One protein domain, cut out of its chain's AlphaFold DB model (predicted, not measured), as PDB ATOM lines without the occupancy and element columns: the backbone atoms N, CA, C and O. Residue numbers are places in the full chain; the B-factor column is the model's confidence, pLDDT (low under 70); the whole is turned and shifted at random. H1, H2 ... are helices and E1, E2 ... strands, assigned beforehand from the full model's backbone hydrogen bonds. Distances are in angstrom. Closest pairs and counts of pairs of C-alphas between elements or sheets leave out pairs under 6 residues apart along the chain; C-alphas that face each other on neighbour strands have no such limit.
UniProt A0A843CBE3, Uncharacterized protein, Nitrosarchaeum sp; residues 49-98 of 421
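What this domain is: This is residues 49 to 98 of the 421 residues of an uncharacterized protein of Nitrosarchaeum sp (UniProt A0A843CBE3). A small three-stranded sheet has helix H2 packed over one face, while the short helix H1 sits off at the far end of a long looping link, residues 54 to 67. The 50 printed residues run H1, E1, E2, H2, E3; the sheet's order is E2, E1, E3, antiparallel, and the class is mixed. The whole is compact, radius of gyration of the C-alphas 10.5 A, and flat, spanning 31 by 25 by 14 A.

Where its parts are: H1, residues 49 to 53, begins at C-alpha 49 (-5.955, 52.597, 35.768). E1 is residues 68 to 72, 12.8 A long; E2 is residues 78 to 81. H2, residues 83 to 91, spans 12.8 A. E3, residues 95 to 97, ends at C-alpha 97 (7.557, 47.233, 45.531).

How they stand to each other: Hairpin E1 and E2 has N 70 and O 79 2.8 A apart; E1 and E3 have N 71 and O 96 at 3.0 A, both within hydrogen-bond range. E2, H2 and E3 form a split strand-helix-strand unit, two same-way strands with E1 between them, its crossover right-handed. H2 is on the sheet, height 8.0 A, over E1 and E3; the closest C-alphas of H2 and E3 are Thr 90 and Lys 96, 5.7 A. Every O i to N i+4 pair is within range in H1, 4 of 5 in H2. H1 is apart from H2.

The domain as a whole: C-alphas 54 and 91 are farthest apart, 31.1 A. The printed part has no cut; the link H1 to E1 is long. pLDDT is under 70 at 8 residues, among them 97 to 98.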
ATOM      1  N   LYS A  49      -4.918  53.172  36.635       82.44
ATOM      2  CA  LYS A  49      -5.955  52.597  35.768       82.44
ATOM      3  C   LYS A  49      -5.984  53.251  34.384       82.44
ATOM      4  O   LYS A  49      -6.191  52.561  33.390       82.44
ATOM      5  N   GLN A  50      -5.782  54.566  34.320       80.81
ATOM      6  CA  GLN A  50      -5.760  55.305  33.056       80.81
ATOM      7  C   GLN A  50      -4.511  54.948  32.246       80.81
ATOM      8  O   GLN A  50      -4.623  54.651  31.061       80.81
ATOM      9  N   GLN A  51      -3.352  54.856  32.897       79.50
ATOM     10  CA  GLN A  51      -2.108  54.424  32.253       79.50
ATOM     11  C   GLN A  51      -2.227  53.001  31.678       79.50
ATOM     12  O   GLN A  51      -1.899  52.760  30.515       79.50
ATOM     13  N   MET A  52      -2.813  52.065  32.430       81.69
ATOM     14  CA  MET A  52      -3.047  50.707  31.924       81.69
ATOM     15  C   MET A  52      -4.029  50.657  30.749       81.69
ATOM     16  O   MET A  52      -3.853  49.847  29.844       81.69
ATOM     17  N   SER A  53      -5.038  51.537  30.719       78.12
ATOM     18  CA  SER A  53      -5.974  51.614  29.585       78.12
ATOM     19  C   SER A  53      -5.322  52.098  28.285       78.12
ATOM     20  O   SER A  53      -5.849  51.839  27.209       78.12
ATOM     21  N   THR A  54      -4.149  52.732  28.381       74.25
ATOM     22  CA  THR A  54      -3.316  53.130  27.236       74.25
ATOM     23  C   THR A  54      -2.267  52.080  26.846       74.25
ATOM     24  O   THR A  54      -1.442  52.334  25.977       74.25
ATOM     25  N   GLY A  55      -2.296  50.890  27.464       70.62
ATOM     26  CA  GLY A  55      -1.401  49.772  27.142       70.62
ATOM     27  C   GLY A  55      -0.124  49.691  27.987       70.62
ATOM     28  O   GLY A  55       0.709  48.826  27.727       70.62
ATOM     29  N   ILE A  56       0.033  50.542  29.009       70.81
ATOM     30  CA  ILE A  56       1.198  50.515  29.907       70.81
ATOM     31  C   ILE A  56       1.114  49.279  30.828       70.81
ATOM     32  O   ILE A  56       0.100  49.099  31.516       70.81
ATOM     33  N   PRO A  57       2.151  48.420  30.884       69.88
ATOM     34  CA  PRO A  57       2.174  47.263  31.775       69.88
ATOM     35  C   PRO A  57       2.139  47.678  33.246       69.88
ATOM     36  O   PRO A  57       2.711  48.692  33.629       69.88
ATOM     37  N   ALA A  58       1.548  46.848  34.110       77.88
ATOM     38  CA  ALA A  58       1.392  47.167  35.533       77.88
ATOM     39  C   ALA A  58       2.713  47.551  36.233       77.88
ATOM     40  O   ALA A  58       2.723  48.448  37.069       77.88
ATOM     41  N   ARG A  59       3.828  46.901  35.875       76.75
ATOM     42  CA  ARG A  59       5.164  47.171  36.440       76.75
ATOM     43  C   ARG A  59       5.787  48.501  35.993       76.75
ATOM     44  O   ARG A  59       6.674  48.984  36.684       76.75
ATOM     45  N   ASP A  60       5.292  49.068  34.895       73.19
ATOM     46  CA  ASP A  60       5.839  50.258  34.234       73.19
ATOM     47  C   ASP A  60       4.939  51.492  34.468       73.19
ATOM     48  O   ASP A  60       5.133  52.547  33.867       73.19
ATOM     49  N   VAL A  61       3.936  51.369  35.348       80.75
ATOM     50  CA  VAL A  61       3.057  52.475  35.746       80.75
ATOM     51  C   VAL A  61       3.826  53.505  36.567       80.75
ATOM     52  O   VAL A  61       4.450  53.180  37.574       80.75
ATOM     53  N   LEU A  62       3.703  54.776  36.194       79.81
ATOM     54  CA  LEU A  62       4.342  55.875  36.908       79.81
ATOM     55  C   LEU A  62       3.462  56.375  38.057       79.81
ATOM     56  O   LEU A  62       2.237  56.457  37.940       79.81
ATOM     57  N   CYS A  63       4.098  56.752  39.165       76.06
ATOM     58  CA  CYS A  63       3.441  57.376  40.308       76.06
ATOM     59  C   CYS A  63       3.782  58.866  40.393       76.06
ATOM     60  O   CYS A  63       4.864  59.292  39.998       76.06
ATOM     61  N   ASN A  64       2.855  59.659  40.940       76.62
ATOM     62  CA  ASN A  64       3.137  61.051  41.288       76.62
ATOM     63  C   ASN A  64       4.249  61.138  42.346       76.62
ATOM     64  O   ASN A  64       4.459  60.199  43.119       76.62
ATOM     65  N   SER A  65       4.927  62.289  42.390       74.19
ATOM     66  CA  SER A  65       6.027  62.555  43.324       74.19
ATOM     67  C   SER A  65       5.661  62.193  44.771       74.19
ATOM     68  O   SER A  65       4.569  62.516  45.245       74.19
ATOM     69  N   GLY A  66       6.567  61.507  45.472       69.62
ATOM     70  CA  GLY A  66       6.378  61.080  46.864       69.62
ATOM     71  C   GLY A  66       5.516  59.823  47.066       69.62
ATOM     72  O   GLY A  66       5.235  59.460  48.211       69.62
ATOM     73  N   LEU A  67       5.098  59.145  45.989       77.75
ATOM     74  CA  LEU A  67       4.414  57.850  46.038       77.75
ATOM     75  C   LEU A  67       5.263  56.757  45.376       77.75
ATOM     76  O   LEU A  67       5.855  56.963  44.323       77.75
ATOM     77  N   SER A  68       5.258  55.569  45.970       77.94
ATOM     78  CA  SER A  68       5.921  54.370  45.462       77.94
ATOM     79  C   SER A  68       4.929  53.468  44.735       77.94
ATOM     80  O   SER A  68       3.813  53.239  45.217       77.94
ATOM     81  N   LEU A  69       5.359  52.913  43.602       79.19
ATOM     82  CA  LEU A  69       4.601  51.903  42.873       79.19
ATOM     83  C   LEU A  69       4.675  50.549  43.587       79.19
ATOM     84  O   LEU A  69       5.749  50.050  43.927       79.19
ATOM     85  N   MET A  70       3.517  49.918  43.750       79.31
ATOM     86  CA  MET A  70       3.386  48.538  44.199       79.31
ATOM     87  C   MET A  70       2.477  47.736  43.283       79.31
ATOM     88  O   MET A  70       1.474  48.250  42.790       79.31
ATOM     89  N   ILE A  71       2.763  46.441  43.154       76.81
ATOM     90  CA  ILE A  71       1.895  45.487  42.455       76.81
ATOM     91  C   ILE A  71       1.231  44.567  43.474       76.81
ATOM     92  O   ILE A  71       1.913  43.916  44.269       76.81
ATOM     93  N   LYS A  72      -0.105  44.509  43.462       75.31
ATOM     94  CA  LYS A  72      -0.882  43.635  44.354       75.31
ATOM     95  C   LYS A  72      -0.770  42.179  43.904       75.31
ATOM     96  O   LYS A  72      -1.084  41.883  42.754       75.31
ATOM     97  N   PHE A  73      -0.435  41.260  44.810       72.12
ATOM     98  CA  PHE A  73      -0.181  39.855  44.450       72.12
ATOM     99  C   PHE A  73      -1.388  39.141  43.817       72.12
ATOM    100  O   PHE A  73      -1.222  38.407  42.852       72.12
ATOM    101  N   TYR A  74      -2.605  39.377  44.317       65.75
ATOM    102  CA  TYR A  74      -3.796  38.618  43.895       65.75
ATOM    103  C   TYR A  74      -4.474  39.121  42.616       65.75
ATOM    104  O   TYR A  74      -5.161  38.363  41.945       65.75
ATOM    105  N   SER A  75      -4.325  40.406  42.291       71.88
ATOM    106  CA  SER A  75      -4.980  41.026  41.123       71.88
ATOM    107  C   SER A  75      -3.994  41.488  40.058       71.88
ATOM    108  O   SER A  75      -4.415  42.003  39.027       71.88
ATOM    109  N   ASN A  76      -2.691  41.359  40.329       69.56
ATOM    110  CA  ASN A  76      -1.593  41.867  39.509       69.56
ATOM    111  C   ASN A  76      -1.770  43.341  39.083       69.56
ATOM    112  O   ASN A  76      -1.297  43.763  38.028       69.56
ATOM    113  N   SER A  77      -2.496  44.116  39.896       78.94
ATOM    114  CA  SER A  77      -2.852  45.502  39.603       78.94
ATOM    115  C   SER A  77      -1.900  46.481  40.303       78.94
ATOM    116  O   SER A  77      -1.522  46.244  41.459       78.94
ATOM    117  N   PRO A  78      -1.510  47.576  39.625       82.94
ATOM    118  CA  PRO A  78      -0.623  48.589  40.172       82.94
ATOM    119  C   PRO A  78      -1.356  49.545  41.114       82.94
ATOM    120  O   PRO A  78      -2.509  49.922  40.889       82.94
ATOM    121  N   ILE A  79      -0.664  49.974  42.166       84.06
ATOM    122  CA  ILE A  79      -1.122  51.004  43.094       84.06
ATOM    123  C   ILE A  79       0.041  51.909  43.502       84.06
ATOM    124  O   ILE A  79       1.127  51.433  43.816       84.06
ATOM    125  N   CYS A  80      -0.208  53.216  43.524       82.19
ATOM    126  CA  CYS A  80       0.727  54.208  44.044       82.19
ATOM    127  C   CYS A  80       0.366  54.518  45.496       82.19
ATOM    128  O   CYS A  80      -0.744  54.976  45.771       82.19
ATOM    129  N   VAL A  81       1.278  54.258  46.430       79.94
ATOM    130  CA  VAL A  81       1.067  54.497  47.868       79.94
ATOM    131  C   VAL A  81       2.262  55.222  48.469       79.94
ATOM    132  O   VAL A  81       3.351  55.200  47.910       79.94
ATOM    133  N   LYS A  82       2.095  55.853  49.633       78.56
ATOM    134  CA  LYS A  82       3.238  56.442  50.346       78.56
ATOM    135  C   LYS A  82       4.272  55.353  50.690       78.56
ATOM    136  O   LYS A  82       3.848  54.256  51.070       78.56
ATOM    137  N   PRO A  83       5.585  55.649  50.679       72.56
ATOM    138  CA  PRO A  83       6.634  54.668  50.983       72.56
ATOM    139  C   PRO A  83       6.407  53.902  52.300       72.56
ATOM    140  O   PRO A  83       6.494  52.678  52.347       72.56
ATOM    141  N   SER A  84       5.976  54.592  53.361       72.81
ATOM    142  CA  SER A  84       5.673  53.974  54.664       72.81
ATOM    143  C   SER A  84       4.461  53.034  54.650       72.81
ATOM    144  O   SER A  84       4.367  52.115  55.463       72.81
ATOM    145  N   THR A  85       3.520  53.239  53.725       75.44
ATOM    146  CA  THR A  85       2.389  52.326  53.496       75.44
ATOM    147  C   THR A  85       2.831  51.133  52.655       75.44
ATOM    148  O   THR A  85       2.361  50.021  52.888       75.44
ATOM    149  N   ALA A  86       3.778  51.337  51.735       74.06
ATOM    150  CA  ALA A  86       4.305  50.271  50.898       74.06
ATOM    151  C   ALA A  86       5.009  49.175  51.709       74.06
ATOM    152  O   ALA A  86       4.790  47.984  51.476       74.06
ATOM    153  N   VAL A  87       5.775  49.578  52.724       68.62
ATOM    154  CA  VAL A  87       6.427  48.659  53.670       68.62
ATOM    155  C   VAL A  87       5.383  47.815  54.417       68.62
ATOM    156  O   VAL A  87       5.416  46.589  54.338       68.62
ATOM    157  N   LYS A  88       4.363  48.452  55.013       74.19
ATOM    158  CA  LYS A  88       3.293  47.761  55.765       74.19
ATOM    159  C   LYS A  88       2.476  46.780  54.916       74.19
ATOM    160  O   LYS A  88       1.995  45.770  55.425       74.19
ATOM    161  N   LEU A  89       2.263  47.083  53.634       74.88
ATOM    162  CA  LEU A  89       1.530  46.207  52.711       74.88
ATOM    163  C   LEU A  89       2.387  45.039  52.207       74.88
ATOM    164  O   LEU A  89       1.848  43.961  51.948       74.88
ATOM    165  N   THR A  90       3.701  45.233  52.116       73.31
ATOM    166  CA  THR A  90       4.655  44.168  51.784       73.31
ATOM    167  C   THR A  90       4.766  43.164  52.936       73.31
ATOM    168  O   THR A  90       4.654  41.967  52.706       73.31
ATOM    169  N   GLU A  91       4.858  43.634  54.185       72.94
ATOM    170  CA  GLU A  91       4.911  42.785  55.394       72.94
ATOM    171  C   GLU A  91       3.646  41.938  55.607       72.94
ATOM    172  O   GLU A  91       3.695  40.862  56.196       72.94
ATOM    173  N   ARG A  92       2.500  42.403  55.096       74.94
ATOM    174  CA  ARG A  92       1.222  41.673  55.130       74.94
ATOM    175  C   ARG A  92       1.008  40.762  53.914       74.94
ATOM    176  O   ARG A  92      -0.088  40.233  53.757       74.94
ATOM    177  N   ASN A  93       2.019  40.590  53.055       74.31
ATOM    178  CA  ASN A  93       1.955  39.820  51.805       74.31
ATOM    179  C   ASN A  93       0.823  40.262  50.854       74.31
ATOM    180  O   ASN A  93       0.209  39.445  50.172       74.31
ATOM    181  N   LEU A  94       0.539  41.568  50.785       68.62
ATOM    182  CA  LEU A  94      -0.527  42.124  49.936       68.62
ATOM    183  C   LEU A  94      -0.011  42.720  48.616       68.62
ATOM    184  O   LEU A  94      -0.804  42.972  47.705       68.62
ATOM    185  N   GLY A  95       1.304  42.900  48.468       75.69
ATOM    186  CA  GLY A  95       1.946  43.316  47.219       75.69
ATOM    187  C   GLY A  95       3.467  43.435  47.331       75.69
ATOM    188  O   GLY A  95       4.025  43.231  48.407       75.69
ATOM    189  N   LYS A  96       4.134  43.782  46.222       76.88
ATOM    190  CA  LYS A  96       5.594  43.979  46.151       76.88
ATOM    191  C   LYS A  96       5.945  45.334  45.532       76.88
ATOM    192  O   LYS A  96       5.304  45.751  44.567       76.88
ATOM    193  N   VAL A  97       6.963  45.998  46.081       66.75
ATOM    194  CA  VAL A  97       7.557  47.233  45.531       66.75
ATOM    195  C   VAL A  97       8.474  46.884  44.349       66.75
ATOM    196  O   VAL A  97       9.210  45.894  44.414       66.75
ATOM    197  N   THR A  98       8.427  47.659  43.262       62.88
ATOM    198  CA  THR A  98       9.279  47.446  42.077       62.88
ATOM    199  C   THR A  98      10.674  48.063  42.270       62.88
ATOM    200  O   THR A  98      10.838  49.076  42.945       62.88
TER     201      THR A  98